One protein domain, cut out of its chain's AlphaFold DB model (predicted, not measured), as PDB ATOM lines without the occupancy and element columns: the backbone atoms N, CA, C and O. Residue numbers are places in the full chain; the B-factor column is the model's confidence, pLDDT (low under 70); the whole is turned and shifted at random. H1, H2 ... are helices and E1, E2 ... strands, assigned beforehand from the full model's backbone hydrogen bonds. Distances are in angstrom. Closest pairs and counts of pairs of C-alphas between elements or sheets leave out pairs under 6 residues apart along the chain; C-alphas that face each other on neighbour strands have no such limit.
ATOM      1  N   CYS A  37     143.840 121.943 105.366       98.50
ATOM      2  CA  CYS A  37     144.105 122.488 106.709       98.50
ATOM      3  C   CYS A  37     145.156 121.731 107.542       98.50
ATOM      4  O   CYS A  37     145.419 122.106 108.681       98.50
ATOM      5  N   GLY A  38     145.744 120.655 107.018       98.38
ATOM      6  CA  GLY A  38     146.787 119.869 107.691       98.38
ATOM      7  C   GLY A  38     146.298 118.884 108.759       98.38
ATOM      8  O   GLY A  38     147.115 118.167 109.331       98.38
ATOM      9  N   ASN A  39     144.992 118.816 109.032       98.38
ATOM     10  CA  ASN A  39     144.436 117.928 110.053       98.38
ATOM     11  C   ASN A  39     144.684 116.439 109.742       98.38
ATOM     12  O   ASN A  39     144.573 116.016 108.592       98.38
ATOM     13  N   ASN A  40     144.982 115.638 110.765       97.00
ATOM     14  CA  ASN A  40     145.258 114.206 110.646       97.00
ATOM     15  C   ASN A  40     144.659 113.447 111.848       97.00
ATOM     16  O   ASN A  40     144.815 113.910 112.981       97.00
ATOM     17  N   PRO A  41     144.012 112.286 111.627       97.12
ATOM     18  CA  PRO A  41     143.743 111.666 110.327       97.12
ATOM     19  C   PRO A  41     142.553 112.320 109.599       97.12
ATOM     20  O   PRO A  41     141.784 113.090 110.178       97.12
ATOM     21  N   LEU A  42     142.387 111.990 108.316       98.44
ATOM     22  CA  LEU A  42     141.083 112.117 107.662       98.44
ATOM     23  C   LEU A  42     140.123 111.059 108.225       98.44
ATOM     24  O   LEU A  42     140.543 109.979 108.636       98.44
ATOM     25  N   ASN A  43     138.829 111.358 108.236       98.00
ATOM     26  CA  ASN A  43     137.803 110.446 108.733       98.00
ATOM     27  C   ASN A  43     137.163 109.707 107.561       98.00
ATOM     28  O   ASN A  43     136.917 110.320 106.528       98.00
ATOM     29  N   HIS A  44     136.882 108.417 107.737       96.94
ATOM     30  CA  HIS A  44     136.127 107.609 106.776       96.94
ATOM     31  C   HIS A  44     134.642 107.965 106.804       96.94
ATOM     32  O   HIS A  44     134.060 108.119 107.883       96.94
ATOM     33  N   PHE A  45     134.026 108.022 105.630       96.62
ATOM     34  CA  PHE A  45     132.579 107.897 105.507       96.62
ATOM     35  C   PHE A  45     132.128 106.433 105.583       96.62
ATOM     36  O   PHE A  45     132.921 105.494 105.529       96.62
ATOM     37  N   GLU A  46     130.821 106.223 105.733       91.44
ATOM     38  CA  GLU A  46     130.212 104.903 105.661       91.44
ATOM     39  C   GLU A  46     130.366 104.253 104.274       91.44
ATOM     40  O   GLU A  46     130.245 104.899 103.234       91.44
ATOM     41  N   ASN A  47     130.560 102.929 104.254       83.94
ATOM     42  CA  ASN A  47     130.585 102.165 103.007       83.94
ATOM     43  C   ASN A  47     129.319 102.423 102.174       83.94
ATOM     44  O   ASN A  47     128.201 102.378 102.692       83.94
ATOM     45  N   ASN A  48     129.500 102.550 100.858       83.38
ATOM     46  CA  ASN A  48     128.455 102.856  99.872       83.38
ATOM     47  C   ASN A  48     127.900 104.287  99.938       83.38
ATOM     48  O   ASN A  48     126.907 104.566  99.260       83.38
ATOM     49  N   ARG A  49     128.528 105.200 100.691       85.75
ATOM     50  CA  ARG A  49     128.265 106.626 100.513       85.75
ATOM     51  C   ARG A  49     128.628 107.020  99.077       85.75
ATOM     52  O   ARG A  49     129.733 106.722  98.626       85.75
ATOM     53  N   PRO A  50     127.721 107.658  98.323       80.56
ATOM     54  CA  PRO A  50     128.042 108.009  96.954       80.56
ATOM     55  C   PRO A  50     129.032 109.169  96.866       80.56
ATOM     56  O   PRO A  50     128.746 110.276  97.326       80.56
ATOM     57  N   VAL A  51     130.149 108.919  96.186       80.44
ATOM     58  CA  VAL A  51     131.151 109.923  95.807       80.44
ATOM     59  C   VAL A  51     131.611 110.763  97.012       80.44
ATOM     60  O   VAL A  51     131.464 111.990  97.034       80.44
ATOM     61  N   ALA A  52     132.035 110.077  98.070       86.75
ATOM     62  CA  ALA A  52     132.822 110.625  99.164       86.75
ATOM     63  C   ALA A  52     133.333 109.478 100.046       86.75
ATOM     64  O   ALA A  52     132.543 108.824 100.729       86.75
ATOM     65  N   ASP A  53     134.650 109.309 100.093       96.25
ATOM     66  CA  ASP A  53     135.309 108.284 100.906       96.25
ATOM     67  C   ASP A  53     135.810 108.857 102.240       96.25
ATOM     68  O   ASP A  53     135.768 108.187 103.273       96.25
ATOM     69  N   PHE A  54     136.244 110.125 102.243       98.44
ATOM     70  CA  PHE A  54     136.794 110.784 103.425       98.44
ATOM     71  C   PHE A  54     136.239 112.185 103.661       98.44
ATOM     72  O   PHE A  54     135.848 112.886 102.732       98.44
ATOM     73  N   TYR A  55     136.321 112.638 104.912       98.44
ATOM     74  CA  TYR A  55     136.129 114.037 105.276       98.44
ATOM     75  C   TYR A  55     137.118 114.512 106.337       98.44
ATOM     76  O   TYR A  55     137.625 113.756 107.176       98.44
ATOM     77  N   CYS A  56     137.371 115.814 106.330       98.56
ATOM     78  CA  CYS A  56     138.102 116.484 107.388       98.56
ATOM     79  C   CYS A  56     137.132 117.029 108.442       98.56
ATOM     80  O   CYS A  56     136.348 117.927 108.159       98.56
ATOM     81  N   ASN A  57     137.230 116.565 109.688       97.75
ATOM     82  CA  ASN A  57     136.410 117.091 110.788       97.75
ATOM     83  C   ASN A  57     136.830 118.497 111.269       97.75
ATOM     84  O   ASN A  57     136.176 119.051 112.147       97.75
ATOM     85  N   HIS A  58     137.910 119.068 110.725       98.50
ATOM     86  CA  HIS A  58     138.377 120.410 111.078       98.50
ATOM     87  C   HIS A  58     137.870 121.493 110.119       98.50
ATOM     88  O   HIS A  58     137.428 122.546 110.569       98.50
ATOM     89  N   CYS A  59     137.928 121.243 108.808       98.19
ATOM     90  CA  CYS A  59     137.543 122.220 107.784       98.19
ATOM     91  C   CYS A  59     136.381 121.761 106.895       98.19
ATOM     92  O   CYS A  59     136.067 122.442 105.928       98.19
ATOM     93  N   SER A  60     135.772 120.610 107.194       98.00
ATOM     94  CA  SER A  60     134.602 120.049 106.501       98.00
ATOM     95  C   SER A  60     134.793 119.694 105.021       98.00
ATOM     96  O   SER A  60     133.823 119.338 104.363       98.00
ATOM     97  N   GLU A  61     136.022 119.736 104.503       98.44
ATOM     98  CA  GLU A  61     136.315 119.279 103.141       98.44
ATOM     99  C   GLU A  61     136.056 117.778 103.005       98.44
ATOM    100  O   GLU A  61     136.460 116.992 103.872       98.44
ATOM    101  N   GLU A  62     135.433 117.392 101.894       98.44
ATOM    102  CA  GLU A  62     135.187 116.001 101.510       98.44
ATOM    103  C   GLU A  62     136.169 115.564 100.418       98.44
ATOM    104  O   GLU A  62     136.650 116.381  99.626       98.44
ATOM    105  N   PHE A  63     136.476 114.268 100.378       98.44
ATOM    106  CA  PHE A  63     137.422 113.682  99.436       98.44
ATOM    107  C   PHE A  63     136.902 112.353  98.882       98.44
ATOM    108  O   PHE A  63     136.512 111.463  99.634       98.44
ATOM    109  N   GLU A  64     136.964 112.212  97.564       98.19
ATOM    110  CA  GLU A  64     136.756 110.976  96.813       98.19
ATOM    111  C   GLU A  64     138.121 110.392  96.423       98.19
ATOM    112  O   GLU A  64     138.936 111.068  95.790       98.19
ATOM    113  N   LEU A  65     138.390 109.139  96.780       98.12
ATOM    114  CA  LEU A  65     139.616 108.427  96.449       98.12
ATOM    115  C   LEU A  65     139.428 107.596  95.181       98.12
ATOM    116  O   LEU A  65     138.690 106.614  95.125       98.12
ATOM    117  N   LYS A  66     140.200 107.926  94.152       97.44
ATOM    118  CA  LYS A  66     140.372 107.086  92.970       97.44
ATOM    119  C   LYS A  66     141.745 106.448  93.037       97.44
ATOM    120  O   LYS A  66     142.723 107.085  93.393       97.44
ATOM    121  N   SER A  67     141.841 105.163  92.726       97.00
ATOM    122  CA  SER A  67     143.120 104.458  92.814       97.00
ATOM    123  C   SER A  67     143.316 103.514  91.646       97.00
ATOM    124  O   SER A  67     142.379 102.895  91.139       97.00
ATOM    125  N   LYS A  68     144.570 103.390  91.211       96.62
ATOM    126  CA  LYS A  68     144.933 102.579  90.054       96.62
ATOM    127  C   LYS A  68     146.309 101.953  90.231       96.62
ATOM    128  O   LYS A  68     147.252 102.588  90.682       96.62
ATOM    129  N   LYS A  69     146.462 100.708  89.766       97.12
ATOM    130  CA  LYS A  69     147.791 100.113  89.582       97.12
ATOM    131  C   LYS A  69     148.469 100.690  88.330       97.12
ATOM    132  O   LYS A  69     147.917 100.616  87.224       97.12
ATOM    133  N   GLY A  70     149.690 101.194  88.490       96.00
ATOM    134  CA  GLY A  70     150.509 101.750  87.409       96.00
ATOM    135  C   GLY A  70     150.239 103.234  87.167       96.00
ATOM    136  O   GLY A  70     149.883 103.958  88.084       96.00
ATOM    137  N   ASN A  71     150.403 103.681  85.923       96.44
ATOM    138  CA  ASN A  71     150.408 105.111  85.602       96.44
ATOM    139  C   ASN A  71     149.001 105.727  85.589       96.44
ATOM    140  O   ASN A  71     148.022 105.039  85.265       96.44
ATOM    141  N   PHE A  72     148.945 107.027  85.879       95.88
ATOM    142  CA  PHE A  72     147.763 107.882  85.769       95.88
ATOM    143  C   PHE A  72     147.294 108.037  84.309       95.88
ATOM    144  O   PHE A  72     148.079 107.883  83.371       95.88
ATOM    145  N   SER A  73     146.008 108.336  84.113       95.88
ATOM    146  CA  SER A  73     145.385 108.590  82.809       95.88
ATOM    147  C   SER A  73     144.430 109.778  82.911       95.88
ATOM    148  O   SER A  73     143.891 110.036  83.979       95.88
ATOM    149  N   SER A  74     144.176 110.469  81.798       96.44
ATOM    150  CA  SER A  74     143.170 111.537  81.728       96.44
ATOM    151  C   SER A  74     141.728 111.030  81.847       96.44
ATOM    152  O   SER A  74     140.823 111.834  82.045       96.44
ATOM    153  N   THR A  75     141.505 109.720  81.707       96.06
ATOM    154  CA  THR A  75     140.193 109.087  81.878       96.06
ATOM    155  C   THR A  75     140.207 108.229  83.133       96.06
ATOM    156  O   THR A  75     141.014 107.305  83.252       96.06
ATOM    157  N   ILE A  76     139.291 108.523  84.056       96.06
ATOM    158  CA  ILE A  76     139.180 107.851  85.348       96.06
ATOM    159  C   ILE A  76     137.856 107.096  85.410       96.06
ATOM    160  O   ILE A  76     136.803 107.645  85.093       96.06
ATOM    161  N   ASN A  77     137.917 105.831  85.822       93.38
ATOM    162  CA  ASN A  77     136.726 105.016  86.014       93.38
ATOM    163  C   ASN A  77     135.993 105.439  87.291       93.38
ATOM    164  O   ASN A  77     136.621 105.639  88.332       93.38
ATOM    165  N   ASP A  78     134.668 105.502  87.209       93.00
ATOM    166  CA  ASP A  78     133.786 105.908  88.300       93.00
ATOM    167  C   ASP A  78     132.597 104.937  88.471       93.00
ATOM    168  O   ASP A  78     132.504 103.933  87.757       93.00
ATOM    169  N   GLY A  79     131.727 105.200  89.451       90.50
ATOM    170  CA  GLY A  79     130.482 104.487  89.698       90.50
ATOM    171  C   GLY A  79     129.311 105.007  88.856       90.50
ATOM    172  O   GLY A  79     129.361 105.059  87.627       90.50
ATOM    173  N   ALA A  80     128.190 105.296  89.518       94.12
ATOM    174  CA  ALA A  80     126.937 105.639  88.854       94.12
ATOM    175  C   ALA A  80     126.943 107.081  88.321       94.12
ATOM    176  O   ALA A  80     127.066 108.034  89.086       94.12
ATOM    177  N   TYR A  81     126.704 107.236  87.014       95.31
ATOM    178  CA  TYR A  81     126.731 108.535  86.332       95.31
ATOM    179  C   TYR A  81     125.819 109.590  86.975       95.31
ATOM    180  O   TYR A  81     126.269 110.699  87.248       95.31
ATOM    181  N   ALA A  82     124.548 109.254  87.231       96.38
ATOM    182  CA  ALA A  82     123.584 110.214  87.772       96.38
ATOM    183  C   ALA A  82     124.039 110.763  89.133       96.38
ATOM    184  O   ALA A  82     124.052 111.971  89.344       96.38
ATOM    185  N   THR A  83     124.509 109.879  90.012       93.00
ATOM    186  CA  THR A  83     124.960 110.258  91.349       93.00
ATOM    187  C   THR A  83     126.257 111.062  91.324       93.00
ATOM    188  O   THR A  83     126.403 112.000  92.100       93.00
ATOM    189  N   MET A  84     127.179 110.762  90.404       95.19
ATOM    190  CA  MET A  84     128.359 111.603  90.190       95.19
ATOM    191  C   MET A  84     127.964 113.017  89.757       95.19
ATOM    192  O   MET A  84     128.451 113.986  90.332       95.19
ATOM    193  N   MET A  85     127.036 113.151  88.804       96.94
ATOM    194  CA  MET A  85     126.556 114.463  88.353       96.94
ATOM    195  C   MET A  85     125.908 115.275  89.480       96.94
ATOM    196  O   MET A  85     126.136 116.480  89.561       96.94
ATOM    197  N   GLU A  86     125.142 114.629  90.358       95.75
ATOM    198  CA  GLU A  86     124.574 115.272  91.548       95.75
ATOM    199  C   GLU A  86     125.671 115.728  92.520       95.75
ATOM    200  O   GLU A  86     125.654 116.858  93.004       95.75
ATOM    201  N   ARG A  87     126.662 114.871  92.785       96.31
ATOM    202  CA  ARG A  87     127.704 115.127  93.789       96.31
ATOM    203  C   ARG A  87     128.700 116.201  93.376       96.31
ATOM    204  O   ARG A  87     129.118 116.974  94.230       96.31
ATOM    205  N   VAL A  88     129.031 116.318  92.089       95.00
ATOM    206  CA  VAL A  88     129.899 117.409  91.603       95.00
ATOM    207  C   VAL A  88     129.209 118.776  91.594       95.00
ATOM    208  O   VAL A  88     129.892 119.789  91.481       95.00
ATOM    209  N   GLN A  89     127.877 118.814  91.694       96.44
ATOM    210  CA  GLN A  89     127.079 120.047  91.739       96.44
ATOM    211  C   GLN A  89     126.636 120.427  93.158       96.44
ATOM    212  O   GLN A  89     126.016 121.472  93.336       96.44
ATOM    213  N   ALA A  90     126.909 119.581  94.153       96.12
ATOM    214  CA  ALA A  90     126.539 119.833  95.538       96.12
ATOM    215  C   ALA A  90     127.404 120.940  96.166       96.12
ATOM    216  O   ALA A  90     128.567 121.099  95.805       96.12
ATOM    217  N   ASP A  91     126.866 121.642  97.168       96.50
ATOM    218  CA  ASP A  91     127.611 122.668  97.922       96.50
ATOM    219  C   ASP A  91     128.839 122.091  98.650       96.50
ATOM    220  O   ASP A  91     129.813 122.794  98.904       96.50
ATOM    221  N   ASN A  92     128.789 120.799  98.987       94.62
ATOM    222  CA  ASN A  92     129.876 120.011  99.564       94.62
ATOM    223  C   ASN A  92     130.449 119.020  98.533       94.62
ATOM    224  O   ASN A  92     130.578 117.820  98.806       94.62
ATOM    225  N   ASN A  93     130.720 119.490  97.315       95.56
ATOM    226  CA  ASN A  93     131.344 118.667  96.286       95.56
ATOM    227  C   ASN A  93     132.728 118.174  96.760       95.56
ATOM    228  O   ASN A  93     133.501 118.943  97.332       95.56
ATOM    229  N   PRO A  94     133.071 116.899  96.531       96.75
ATOM    230  CA  PRO A  94     134.320 116.344  97.027       96.75
ATOM    231  C   PRO A  94     135.517 116.811  96.190       96.75
ATOM    232  O   PRO A  94     135.440 116.965  94.968       96.75
ATOM    233  N   ASN A  95     136.663 116.950  96.850       98.38
ATOM    234  CA  ASN A  95     137.970 116.960  96.199       98.38
ATOM    235  C   ASN A  95     138.348 115.531  95.779       98.38
ATOM    236  O   ASN A  95     137.809 114.564  96.309       98.38
ATOM    237  N   PHE A  96     139.306 115.369  94.866       97.81
ATOM    238  CA  PHE A  96     139.701 114.046  94.368       97.81
ATOM    239  C   PHE A  96     141.147 113.699  94.736       97.81
ATOM    240  O   PHE A  96     142.072 114.446  94.411       97.81
ATOM    241  N   PHE A  97     141.336 112.537  95.360       98.19
ATOM    242  CA  PHE A  97     142.633 111.871  95.493       98.19
ATOM    243  C   PHE A  97     142.839 110.861  94.356       98.19
ATOM    244  O   PHE A  97     141.882 110.224  93.912       98.19
ATOM    245  N   PHE A  98     144.091 110.700  93.914       96.75
ATOM    246  CA  PHE A  98     144.508 109.804  92.829       96.75
ATOM    247  C   PHE A  98     145.780 109.031  93.173       96.75
ATOM    248  O   PHE A  98     146.667 109.639  93.816       96.75
TER     249      PHE A  98
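AT A GLANCE: This is residues 37 to 98 of the 98 residues of the protein "Type II restriction enzyme DpnI (DpnC)" of Streptococcus mitis (UniProt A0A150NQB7). There is little regular structure here: two short parallel strands, E1 and E2, lie side by side in the middle, with long loops and one short helix, H1, around them. Residues 37 to 61 fold back on themselves and are tied to E1 by short antiparallel pairings; residues 66 to 80 make a wide loop out to Gly 70 and back to H1. The 62 printed residues run E1, H1, E2, a mixed class with 15 in named elements, only just compact, close to loose, with radius of gyration 12.3 A and spans of 31 by 28 by 20 A.

HOW THE PARTS SIT: Residues 43 to 44 pair with 54 to 55, and these with 62 to 63 of E1, residues 62 to 65. E2, residues 95 to 97, is its parallel neighbour at 30 degrees; N 64 and O 95 are 2.8 A apart, within hydrogen-bond range. With H1, residues 81 to 88, they form a strand-helix-strand unit, parallel strands joined through a helix, with a right-handed crossover. In H1 every O i to N i+4 pair is within hydrogen-bond range.

IN THESE COORDINATES: E1 begins at C-alpha 62 (135.187, 116.001, 101.510) and spans 10.1 A, H1 10.8 A and E2 6.9 A, ending at C-alpha 97 (142.633, 111.871, 95.493).

THE WHOLE: The farthest C-alphas, of Gly 70 and Asp 91, are 32.7 A apart. The printed part has no cut; the link E1 to H1 is long. No printed residue is under pLDDT 70.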